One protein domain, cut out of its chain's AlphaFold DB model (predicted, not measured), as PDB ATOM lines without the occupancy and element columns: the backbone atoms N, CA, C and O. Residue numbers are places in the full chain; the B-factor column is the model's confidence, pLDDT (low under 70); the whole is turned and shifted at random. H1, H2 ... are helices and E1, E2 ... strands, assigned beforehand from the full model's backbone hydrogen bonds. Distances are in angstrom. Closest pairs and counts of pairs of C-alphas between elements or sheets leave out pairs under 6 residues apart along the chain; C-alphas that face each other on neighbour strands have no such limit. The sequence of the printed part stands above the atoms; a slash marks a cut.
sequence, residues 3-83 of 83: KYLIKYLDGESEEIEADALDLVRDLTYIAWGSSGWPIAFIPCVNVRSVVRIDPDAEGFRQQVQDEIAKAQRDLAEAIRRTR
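What this domain is: This is residues 3 to 83 of the 83 residues of an uncharacterized protein of Streptomyces sp. SID4945 (UniProt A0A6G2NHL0). The model is a small sandwich head with one long helical arm: two three-stranded sheets lie face to face, E2, E1 and E6 in the one and E3, E4 and E5 in the other, and residues 56 to 83, of which 57 to 81 belong to H1, stick out from this head and make the length of the whole. The printed part has 81 residues, with six named strands followed by one named helix, in the order E1 E2 E3 E4 E5 E6 H1. Both sheets are antiparallel, in the orders E2 - E1 - E6 and E3 - E4 - E5, and the class is mixed, helices and strands. The whole is extended, with a radius of gyration of the C-alphas of 21.1 A and spans of 65 by 31 by 20 A.

Where its parts are: Find C-alpha 3 at (31.794, -43.214, 7.549); from there E1, residues 3 to 8, runs 16.3 A. E2 follows as residues 13 to 18, 15.8 A long. Then come E3, residues 20 to 24, 12.0 A, E4, residues 28 to 32, 12.5 A, and E5, residues 38 to 43, 13.7 A. E6, residues 47 to 53, measures 16.6 A and ends at C-alpha 53, (28.929, -40.449, 10.755). Look next for H1, residues 57 to 81: it runs 36.4 A to C-alpha 81 at (8.611, -39.311, 49.290).

How they stand to each other: Start at E1, the inner strand of a strongly twisted sheet. It forms a hairpin with E2, where N 4 and O 16 are 2.8 A apart, within hydrogen-bond range. It is also antiparallel to E6, at 162 degrees, with N 5 and O 51 2.8 A apart. E3, E4 and E5 form a meander, each strand the antiparallel neighbour of the one before; look there at N 22 and O 30, 2.9 A, and at N 29 and O 42, 2.8 A. The two sheets form a sandwich, two sheets face to face, their facing parts 10.6 A centre to centre and their strands at 25 degrees. The closest C-alphas of E2 and E4 are those of Ala 18 and Trp 32, 5.5 A apart. E1 and E3 are only just apart, at 8.1 A. H1 is on neither sheet, and every O i to N i+4 pair inside it is within hydrogen-bond range.

The domain as a whole: The C-alphas farthest apart are those of Trp 37 and Arg 83, the chain's last residue, at 66.2 A. Without residues 56 to 83, which stand free, the body spans 31 by 27 by 13 A. The printed part has no cut, and the links between named elements are tight. Its mean pLDDT is 89.2; look for values under 70 at residue 25, residues 55 to 58 and residue 83.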
ATOM      1  N   LYS A   3      32.662 -43.417   8.706       90.94
ATOM      2  CA  LYS A   3      31.794 -43.214   7.549       90.94
ATOM      3  C   LYS A   3      31.555 -41.722   7.363       90.94
ATOM      4  O   LYS A   3      31.367 -41.004   8.341       90.94
ATOM      5  N   TYR A   4      31.579 -41.236   6.132       93.12
ATOM      6  CA  TYR A   4      31.372 -39.831   5.793       93.12
ATOM      7  C   TYR A   4      30.216 -39.717   4.806       93.12
ATOM      8  O   TYR A   4      30.199 -40.421   3.804       93.12
ATOM      9  N   LEU A   5      29.263 -38.830   5.083       95.19
ATOM     10  CA  LEU A   5      28.216 -38.433   4.149       95.19
ATOM     11  C   LEU A   5      28.629 -37.127   3.478       95.19
ATOM     12  O   LEU A   5      28.747 -36.090   4.141       95.19
ATOM     13  N   ILE A   6      28.815 -37.178   2.167       96.19
ATOM     14  CA  ILE A   6      29.145 -36.024   1.338       96.19
ATOM     15  C   ILE A   6      27.872 -35.606   0.619       96.19
ATOM     16  O   ILE A   6      27.256 -36.405  -0.082       96.19
ATOM     17  N   LYS A   7      27.461 -34.353   0.813       96.88
ATOM     18  CA  LYS A   7      26.342 -33.753   0.082       96.88
ATOM     19  C   LYS A   7      26.879 -32.797  -0.960       96.88
ATOM     20  O   LYS A   7      27.643 -31.891  -0.614       96.88
ATOM     21  N   TYR A   8      26.434 -32.962  -2.194       96.19
ATOM     22  CA  TYR A   8      26.840 -32.155  -3.333       96.19
ATOM     23  C   TYR A   8      25.905 -30.956  -3.557       96.19
ATOM     24  O   TYR A   8      24.820 -30.858  -2.971       96.19
ATOM     25  N   LEU A   9      26.354 -29.982  -4.353       95.12
ATOM     26  CA  LEU A   9      25.593 -28.770  -4.687       95.12
ATOM     27  C   LEU A   9      24.404 -29.047  -5.619       95.12
ATOM     28  O   LEU A   9      23.422 -28.309  -5.572       95.12
ATOM     29  N   ASP A  10      24.481 -30.103  -6.425       95.81
ATOM     30  CA  ASP A  10      23.398 -30.588  -7.293       95.81
ATOM     31  C   ASP A  10      22.266 -31.292  -6.520       95.81
ATOM     32  O   ASP A  10      21.190 -31.527  -7.067       95.81
ATOM     33  N   GLY A  11      22.476 -31.562  -5.229       93.75
ATOM     34  CA  GLY A  11      21.530 -32.250  -4.358       93.75
ATOM     35  C   GLY A  11      21.784 -33.749  -4.220       93.75
ATOM     36  O   GLY A  11      21.127 -34.375  -3.385       93.75
ATOM     37  N   GLU A  12      22.739 -34.321  -4.956       96.19
ATOM     38  CA  GLU A  12      23.150 -35.710  -4.776       96.19
ATOM     39  C   GLU A  12      23.936 -35.895  -3.472       96.19
ATOM     40  O   GLU A  12      24.395 -34.948  -2.816       96.19
ATOM     41  N   SER A  13      24.030 -37.140  -3.015       95.50
ATOM     42  CA  SER A  13      24.784 -37.488  -1.814       95.50
ATOM     43  C   SER A  13      25.431 -38.853  -1.964       95.50
ATOM     44  O   SER A  13      24.823 -39.770  -2.511       95.50
ATOM     45  N   GLU A  14      26.632 -38.990  -1.419       94.69
ATOM     46  CA  GLU A  14      27.347 -40.261  -1.362       94.69
ATOM     47  C   GLU A  14      27.871 -40.542   0.045       94.69
ATOM     48  O   GLU A  14      28.136 -39.630   0.836       94.69
ATOM     49  N   GLU A  15      28.026 -41.826   0.346       94.38
ATOM     50  CA  GLU A  15      28.640 -42.295   1.577       94.38
ATOM     51  C   GLU A  15      30.010 -42.898   1.268       94.38
ATOM     52  O   GLU A  15      30.123 -43.786   0.425       94.38
ATOM     53  N   ILE A  16      31.043 -42.440   1.973       93.00
ATOM     54  CA  ILE A  16      32.411 -42.945   1.839       93.00
ATOM     55  C   ILE A  16      32.869 -43.516   3.173       93.00
ATOM     56  O   ILE A  16      32.788 -42.857   4.211       93.00
ATOM     57  N   GLU A  17      33.403 -44.731   3.142       93.38
ATOM     58  CA  GLU A  17      34.123 -45.306   4.272       93.38
ATOM     59  C   GLU A  17      35.613 -45.003   4.137       93.38
ATOM     60  O   GLU A  17      36.261 -45.435   3.186       93.38
ATOM     61  N   ALA A  18      36.153 -44.247   5.089       93.19
ATOM     62  CA  ALA A  18      37.551 -43.839   5.102       93.19
ATOM     63  C   ALA A  18      38.072 -43.785   6.539       93.19
ATOM     64  O   ALA A  18      37.319 -43.572   7.491       93.19
ATOM     65  N   ASP A  19      39.374 -43.955   6.726       92.94
ATOM     66  CA  ASP A  19      39.982 -43.761   8.044       92.94
ATOM     67  C   ASP A  19      40.140 -42.278   8.377       92.94
ATOM     68  O   ASP A  19      39.900 -41.872   9.514       92.94
ATOM     69  N   ALA A  20      40.441 -41.457   7.374       92.12
ATOM     70  CA  ALA A  20      40.486 -40.007   7.497       92.12
ATOM     71  C   ALA A  20      39.944 -39.340   6.231       92.12
ATOM     72  O   ALA A  20      39.992 -39.913   5.141       92.12
ATOM     73  N   LEU A  21      39.447 -38.116   6.390       93.19
ATOM     74  CA  LEU A  21      39.071 -37.245   5.287       93.19
ATOM     75  C   LEU A  21      39.752 -35.890   5.495       93.19
ATOM     76  O   LEU A  21      39.358 -35.132   6.380       93.19
ATOM     77  N   ASP A  22      40.760 -35.596   4.678       94.19
ATOM     78  CA  ASP A  22      41.561 -34.377   4.799       94.19
ATOM     79  C   ASP A  22      41.246 -33.397   3.675       94.19
ATOM     80  O   ASP A  22      41.165 -33.775   2.510       94.19
ATOM     81  N   LEU A  23      41.132 -32.114   4.006       90.75
ATOM     82  CA  LEU A  23      41.073 -31.050   3.009       90.75
ATOM     83  C   LEU A  23      42.500 -30.668   2.598       90.75
ATOM     84  O   LEU A  23      43.226 -30.034   3.365       90.75
ATOM     85  N   VAL A  24      42.910 -31.036   1.383       88.44
ATOM     86  CA  VAL A  24      44.249 -30.730   0.866       88.44
ATOM     87  C   VAL A  24      44.177 -29.532  -0.074       88.44
ATOM     88  O   VAL A  24      43.563 -29.599  -1.136       88.44
ATOM     89  N   ARG A  25      44.848 -28.443   0.330       69.19
ATOM     90  CA  ARG A  25      45.006 -27.184  -0.423       69.19
ATOM     91  C   ARG A  25      43.697 -26.700  -1.054       69.19
ATOM     92  O   ARG A  25      43.532 -26.788  -2.264       69.19
ATOM     93  N   ASP A  26      42.797 -26.204  -0.209       72.44
ATOM     94  CA  ASP A  26      41.574 -25.429  -0.491       72.44
ATOM     95  C   ASP A  26      40.580 -25.957  -1.549       72.44
ATOM     96  O   ASP A  26      39.518 -25.363  -1.719       72.44
ATOM     97  N   LEU A  27      40.858 -27.067  -2.244       84.00
ATOM     98  CA  LEU A  27      40.123 -27.454  -3.453       84.00
ATOM     99  C   LEU A  27      39.771 -28.940  -3.555       84.00
ATOM    100  O   LEU A  27      38.875 -29.264  -4.339       84.00
ATOM    101  N   THR A  28      40.378 -29.824  -2.752       93.25
ATOM    102  CA  THR A  28      40.030 -31.255  -2.773       93.25
ATOM    103  C   THR A  28      40.025 -31.884  -1.381       93.25
ATOM    104  O   THR A  28      41.026 -31.831  -0.664       93.25
ATOM    105  N   TYR A  29      38.928 -32.553  -1.023       94.38
ATOM    106  CA  TYR A  29      38.919 -33.522   0.069       94.38
ATOM    107  C   TYR A  29      39.537 -34.838  -0.408       94.38
ATOM    108  O   TYR A  29      39.168 -35.360  -1.460       94.38
ATOM    109  N   ILE A  30      40.463 -35.388   0.368       95.31
ATOM    110  CA  ILE A  30      41.071 -36.693   0.126       95.31
ATOM    111  C   ILE A  30      40.570 -37.657   1.193       95.31
ATOM    112  O   ILE A  30      40.780 -37.436   2.384       95.31
ATOM    113  N   ALA A  31      39.915 -38.728   0.753       95.25
ATOM    114  CA  ALA A  31      39.559 -39.850   1.608       95.25
ATOM    115  C   ALA A  31      40.729 -40.832   1.652       95.25
ATOM    116  O   ALA A  31      41.189 -41.301   0.608       95.25
ATOM    117  N   TRP A  32      41.198 -41.159   2.852       95.56
ATOM    118  CA  TRP A  32      42.322 -42.063   3.074       95.56
ATOM    119  C   TRP A  32      41.839 -43.431   3.541       95.56
ATOM    120  O   TRP A  32      41.057 -43.536   4.488       95.56
ATOM    121  N   GLY A  33      42.327 -44.486   2.891       93.94
ATOM    122  CA  GLY A  33      42.121 -45.862   3.338       93.94
ATOM    123  C   GLY A  33      43.131 -46.282   4.410       93.94
ATOM    124  O   GLY A  33      44.153 -45.629   4.621       93.94
ATOM    125  N   SER A  34      42.894 -47.436   5.035       89.12
ATOM    126  CA  SER A  34      43.727 -47.974   6.127       89.12
ATOM    127  C   SER A  34      45.166 -48.305   5.749       89.12
ATOM    128  O   SER A  34      46.029 -48.441   6.610       89.12
ATOM    129  N   SER A  35      45.444 -48.425   4.456       90.44
ATOM    130  CA  SER A  35      46.788 -48.635   3.923       90.44
ATOM    131  C   SER A  35      47.601 -47.341   3.794       90.44
ATOM    132  O   SER A  35      48.751 -47.396   3.360       90.44
ATOM    133  N   GLY A  36      47.017 -46.183   4.126       89.38
ATOM    134  CA  GLY A  36      47.623 -44.866   3.915       89.38
ATOM    135  C   GLY A  36      47.549 -44.374   2.467       89.38
ATOM    136  O   GLY A  36      48.092 -43.317   2.153       89.38
ATOM    137  N   TRP A  37      46.876 -45.112   1.579       94.50
ATOM    138  CA  TRP A  37      46.638 -44.695   0.199       94.50
ATOM    139  C   TRP A  37      45.319 -43.920   0.072       94.50
ATOM    140  O   TRP A  37      44.341 -44.264   0.748       94.50
ATOM    141  N   PRO A  38      45.262 -42.893  -0.795       94.44
ATOM    142  CA  PRO A  38      44.021 -42.187  -1.071       94.44
ATOM    143  C   PRO A  38      43.071 -43.107  -1.846       94.44
ATOM    144  O   PRO A  38      43.464 -43.731  -2.833       94.44
ATOM    145  N   ILE A  39      41.821 -43.184  -1.395       95.00
ATOM    146  CA  ILE A  39      40.767 -44.011  -2.003       95.00
ATOM    147  C   ILE A  39      39.757 -43.180  -2.798       95.00
ATOM    148  O   ILE A  39      39.137 -43.703  -3.721       95.00
ATOM    149  N   ALA A  40      39.612 -41.889  -2.482       93.88
ATOM    150  CA  ALA A  40      38.778 -40.962  -3.239       93.88
ATOM    151  C   ALA A  40      39.335 -39.534  -3.181       93.88
ATOM    152  O   ALA A  40      39.924 -39.119  -2.179       93.88
ATOM    153  N   PHE A  41      39.104 -38.787  -4.259       93.81
ATOM    154  CA  PHE A  41      39.410 -37.364  -4.381       93.81
ATOM    155  C   PHE A  41      38.109 -36.629  -4.694       93.81
ATOM    156  O   PHE A  41      37.546 -36.819  -5.771       93.81
ATOM    157  N   ILE A  42      37.632 -35.801  -3.767       93.94
ATOM    158  CA  ILE A  42      36.351 -35.100  -3.886       93.94
ATOM    159  C   ILE A  42      36.605 -33.595  -4.057       93.94
ATOM    160  O   ILE A  42      37.070 -32.946  -3.115       93.94
ATOM    161  N   PRO A  43      36.307 -33.003  -5.229       93.38
ATOM    162  CA  PRO A  43      36.481 -31.570  -5.452       93.38
ATOM    163  C   PRO A  43      35.563 -30.736  -4.548       93.38
ATOM    164  O   PRO A  43      34.338 -30.819  -4.651       93.38
ATOM    165  N   CYS A  44      36.135 -29.868  -3.711       91.31
ATOM    166  CA  CYS A  44      35.383 -29.048  -2.748       91.31
ATOM    167  C   CYS A  44      34.373 -28.124  -3.417       91.31
ATOM    168  O   CYS A  44      33.343 -27.807  -2.833       91.31
ATOM    169  N   VAL A  45      34.673 -27.695  -4.645       93.00
ATOM    170  CA  VAL A  45      33.846 -26.769  -5.429       93.00
ATOM    171  C   VAL A  45      32.432 -27.294  -5.673       93.00
ATOM    172  O   VAL A  45      31.527 -26.491  -5.870       93.00
ATOM    173  N   ASN A  46      32.238 -28.615  -5.621       92.88
ATOM    174  CA  ASN A  46      30.938 -29.257  -5.805       92.88
ATOM    175  C   ASN A  46      30.312 -29.707  -4.480       92.88
ATOM    176  O   ASN A  46      29.172 -30.166  -4.477       92.88
ATOM    177  N   VAL A  47      31.027 -29.599  -3.358       94.12
ATOM    178  CA  VAL A  47      30.576 -30.105  -2.060       94.12
ATOM    179  C   VAL A  47      29.833 -29.012  -1.309       94.12
ATOM    180  O   VAL A  47      30.354 -27.932  -1.044       94.12
ATOM    181  N   ARG A  48      28.601 -29.321  -0.908       95.25
ATOM    182  CA  ARG A  48      27.782 -28.469  -0.049       95.25
ATOM    183  C   ARG A  48      28.112 -28.656   1.426       95.25
ATOM    184  O   ARG A  48      28.156 -27.689   2.179       95.25
ATOM    185  N   SER A  49      28.263 -29.904   1.859       94.50
ATOM    186  CA  SER A  49      28.573 -30.230   3.251       94.50
ATOM    187  C   SER A  49      29.159 -31.625   3.371       94.50
ATOM    188  O   SER A  49      28.725 -32.536   2.667       94.50
ATOM    189  N   VAL A  50      30.045 -31.803   4.343       92.75
ATOM    190  CA  VAL A  50      30.567 -33.106   4.750       92.75
ATOM    191  C   VAL A  50      30.156 -33.364   6.193       92.75
ATOM    192  O   VAL A  50      30.337 -32.502   7.052       92.75
ATOM    193  N   VAL A  51      29.614 -34.549   6.464       92.25
ATOM    194  CA  VAL A  51      29.263 -34.990   7.815       92.25
ATOM    195  C   VAL A  51      29.966 -36.306   8.097       92.25
ATOM    196  O   VAL A  51      29.776 -37.279   7.372       92.25
ATOM    197  N   ARG A  52      30.757 -36.357   9.169       90.12
ATOM    198  CA  ARG A  52      31.264 -37.621   9.698       90.12
ATOM    199  C   ARG A  52      30.142 -38.317  10.465       90.12
ATOM    200  O   ARG A  52      29.549 -37.739  11.371       90.12
ATOM    201  N   ILE A  53      29.848 -39.546  10.077       85.06
ATOM    202  CA  ILE A  53      28.929 -40.449  10.755       85.06
ATOM    203  C   ILE A  53      29.780 -41.273  11.718       85.06
ATOM    204  O   ILE A  53      30.490 -42.194  11.306       85.06
ATOM    205  N   ASP A  54      29.739 -40.919  13.002       76.44
ATOM    206  CA  ASP A  54      30.374 -41.745  14.022       76.44
ATOM    207  C   ASP A  54      29.556 -43.029  14.227       76.44
ATOM    208  O   ASP A  54      28.349 -42.951  14.490       76.44
ATOM    209  N   PRO A  55      30.183 -44.214  14.126       66.12
ATOM    210  CA  PRO A  55      29.491 -45.488  14.320       66.12
ATOM    211  C   PRO A  55      28.936 -45.626  15.747       66.12
ATOM    212  O   PRO A  55      27.885 -46.228  15.946       66.12
ATOM    213  N   ASP A  56      29.567 -44.976  16.730       66.25
ATOM    214  CA  ASP A  56      29.127 -44.967  18.131       66.25
ATOM    215  C   ASP A  56      27.997 -43.971  18.428       66.25
ATOM    216  O   ASP A  56      27.533 -43.877  19.567       66.25
ATOM    217  N   ALA A  57      27.488 -43.239  17.429       66.25
ATOM    218  CA  ALA A  57      26.350 -42.342  17.631       66.25
ATOM    219  C   ALA A  57      25.092 -43.093  18.107       66.25
ATOM    220  O   ALA A  57      24.197 -42.493  18.699       66.25
ATOM    221  N   GLU A  58      24.986 -44.394  17.837       64.88
ATOM    222  CA  GLU A  58      23.907 -45.242  18.350       64.88
ATOM    223  C   GLU A  58      24.122 -45.625  19.822       64.88
ATOM    224  O   GLU A  58      23.205 -45.466  20.627       64.88
ATOM    225  N   GLY A  59      25.351 -45.985  20.211       71.31
ATOM    226  CA  GLY A  59      25.714 -46.243  21.609       71.31
ATOM    227  C   GLY A  59      25.562 -45.005  22.496       71.31
ATOM    228  O   GLY A  59      24.979 -45.080  23.576       71.31
ATOM    229  N   PHE A  60      25.985 -43.837  22.005       72.62
ATOM    230  CA  PHE A  60      25.776 -42.561  22.691       72.62
ATOM    231  C   PHE A  60      24.285 -42.225  22.836       72.62
ATOM    232  O   PHE A  60      23.843 -41.811  23.908       72.62
ATOM    233  N   ARG A  61      23.476 -42.446  21.787       77.88
ATOM    234  CA  ARG A  61      22.017 -42.255  21.855       77.88
ATOM    235  C   ARG A  61      21.375 -43.164  22.901       77.88
ATOM    236  O   ARG A  61      20.557 -42.673  23.677       77.88
ATOM    237  N   GLN A  62      21.763 -44.438  22.955       80.75
ATOM    238  CA  GLN A  62      21.262 -45.373  23.961       80.75
ATOM    239  C   GLN A  62      21.654 -44.933  25.378       80.75
ATOM    240  O   GLN A  62      20.804 -44.871  26.262       80.75
ATOM    241  N   GLN A  63      22.909 -44.529  25.581       84.94
ATOM    242  CA  GLN A  63      23.392 -44.056  26.879       84.94
ATOM    243  C   GLN A  63      22.635 -42.808  27.367       84.94
ATOM    244  O   GLN A  63      22.277 -42.713  28.539       84.94
ATOM    245  N   VAL A  64      22.333 -41.866  26.465       88.25
ATOM    246  CA  VAL A  64      21.514 -40.683  26.778       88.25
ATOM    247  C   VAL A  64      20.080 -41.078  27.143       88.25
ATOM    248  O   VAL A  64      19.517 -40.528  28.090       88.25
ATOM    249  N   GLN A  65      19.479 -42.032  26.427       91.19
ATOM    250  CA  GLN A  65      18.137 -42.531  26.747       91.19
ATOM    251  C   GLN A  65      18.087 -43.198  28.127       91.19
ATOM    252  O   GLN A  65      17.150 -42.944  28.889       91.19
ATOM    253  N   ASP A  66      19.103 -43.986  28.476       93.06
ATOM    254  CA  ASP A  66      19.194 -44.663  29.770       93.06
ATOM    255  C   ASP A  66      19.330 -43.662  30.930       93.06
ATOM    256  O   ASP A  66      18.650 -43.796  31.953       93.06
ATOM    257  N   GLU A  67      20.140 -42.613  30.756       93.75
ATOM    258  CA  GLU A  67      20.292 -41.537  31.744       93.75
ATOM    259  C   GLU A  67      18.996 -40.729  31.916       93.75
ATOM    260  O   GLU A  67      18.604 -40.423  33.046       93.75
ATOM    261  N   ILE A  68      18.264 -40.450  30.830       94.69
ATOM    262  CA  ILE A  68      16.937 -39.815  30.907       94.69
ATOM    263  C   ILE A  68      15.956 -40.715  31.669       94.69
ATOM    264  O   ILE A  68      15.254 -40.244  32.567       94.69
ATOM    265  N   ALA A  69      15.917 -42.012  31.355       94.38
ATOM    266  CA  ALA A  69      15.031 -42.966  32.018       94.38
ATOM    267  C   ALA A  69      15.360 -43.124  33.514       94.38
ATOM    268  O   ALA A  69      14.470 -43.342  34.342       94.38
ATOM    269  N   LYS A  70      16.637 -43.018  33.887       95.50
ATOM    270  CA  LYS A  70      17.073 -42.984  35.285       95.50
ATOM    271  C   LYS A  70      16.626 -41.697  35.979       95.50
ATOM    272  O   LYS A  70      15.954 -41.780  37.002       95.50
ATOM    273  N   ALA A  71      16.881 -40.534  35.380       93.56
ATOM    274  CA  ALA A  71      16.472 -39.244  35.936       93.56
ATOM    275  C   ALA A  71      14.948 -39.148  36.148       93.56
ATOM    276  O   ALA A  71      14.488 -38.620  37.161       93.56
ATOM    277  N   GLN A  72      14.150 -39.705  35.232       94.31
ATOM    278  CA  GLN A  72      12.693 -39.778  35.373       94.31
ATOM    279  C   GLN A  72      12.250 -40.662  36.548       94.31
ATOM    280  O   GLN A  72      11.307 -40.304  37.257       94.31
ATOM    281  N   ARG A  73      12.921 -41.799  36.780       93.88
ATOM    282  CA  ARG A  73      12.645 -42.679  37.928       93.88
ATOM    283  C   ARG A  73      12.993 -42.004  39.249       93.88
ATOM    284  O   ARG A  73      12.155 -41.989  40.149       93.88
ATOM    285  N   ASP A  74      14.168 -41.389  39.331       93.44
ATOM    286  CA  ASP A  74      14.624 -40.681  40.532       93.44
ATOM    287  C   ASP A  74      13.675 -39.520  40.882       93.44
ATOM    288  O   ASP A  74      13.295 -39.337  42.042       93.44
ATOM    289  N   LEU A  75      13.206 -38.782  39.867       92.12
ATOM    290  CA  LEU A  75      12.199 -37.733  40.033       92.12
ATOM    291  C   LEU A  75      10.861 -38.289  40.548       92.12
ATOM    292  O   LEU A  75      10.265 -37.714  41.461       92.12
ATOM    293  N   ALA A  76      10.385 -39.409  39.996       91.19
ATOM    294  CA  ALA A  76       9.148 -40.048  40.440       91.19
ATOM    295  C   ALA A  76       9.238 -40.539  41.897       91.19
ATOM    296  O   ALA A  76       8.285 -40.380  42.667       91.19
ATOM    297  N   GLU A  77      10.385 -41.088  42.306       91.81
ATOM    298  CA  GLU A  77      10.634 -41.479  43.696       91.81
ATOM    299  C   GLU A  77      10.682 -40.276  44.645       91.81
ATOM    300  O   GLU A  77      10.094 -40.330  45.728       91.81
ATOM    301  N   ALA A  78      11.325 -39.176  44.244       88.56
ATOM    302  CA  ALA A  78      11.379 -37.948  45.037       88.56
ATOM    303  C   ALA A  78       9.979 -37.357  45.281       88.56
ATOM    304  O   ALA A  78       9.630 -37.012  46.416       88.56
ATOM    305  N   ILE A  79       9.141 -37.312  44.238       89.75
ATOM    306  CA  ILE A  79       7.739 -36.879  44.345       89.75
ATOM    307  C   ILE A  79       6.969 -37.779  45.317       89.75
ATOM    308  O   ILE A  79       6.217 -37.280  46.154       89.75
ATOM    309  N   ARG A  80       7.179 -39.100  45.253       89.75
ATOM    310  CA  ARG A  80       6.502 -40.061  46.134       89.75
ATOM    311  C   ARG A  80       6.894 -39.912  47.603       89.75
ATOM    312  O   ARG A  80       6.052 -40.150  48.451       89.75
ATOM    313  N   ARG A  81       8.137 -39.526  47.907       85.50
ATOM    314  CA  ARG A  81       8.611 -39.311  49.290       85.50
ATOM    315  C   ARG A  81       8.113 -38.008  49.918       85.50
ATOM    316  O   ARG A  81       8.214 -37.848  51.128       85.50
ATOM    317  N   THR A  82       7.623 -37.078  49.103       82.81
ATOM    318  CA  THR A  82       7.152 -35.758  49.553       82.81
ATOM    319  C   THR A  82       5.633 -35.745  49.811       82.81
ATOM    320  O   THR A  82       5.104 -34.758  50.316       82.81
ATOM    321  N   ARG A  83       4.926 -36.835  49.486       55.59
ATOM    322  CA  ARG A  83       3.506 -37.074  49.791       55.59
ATOM    323  C   ARG A  83       3.356 -38.127  50.876       55.59
ATOM    324  O   ARG A  83       2.402 -37.977  51.667       55.59
TER     325      ARG A  83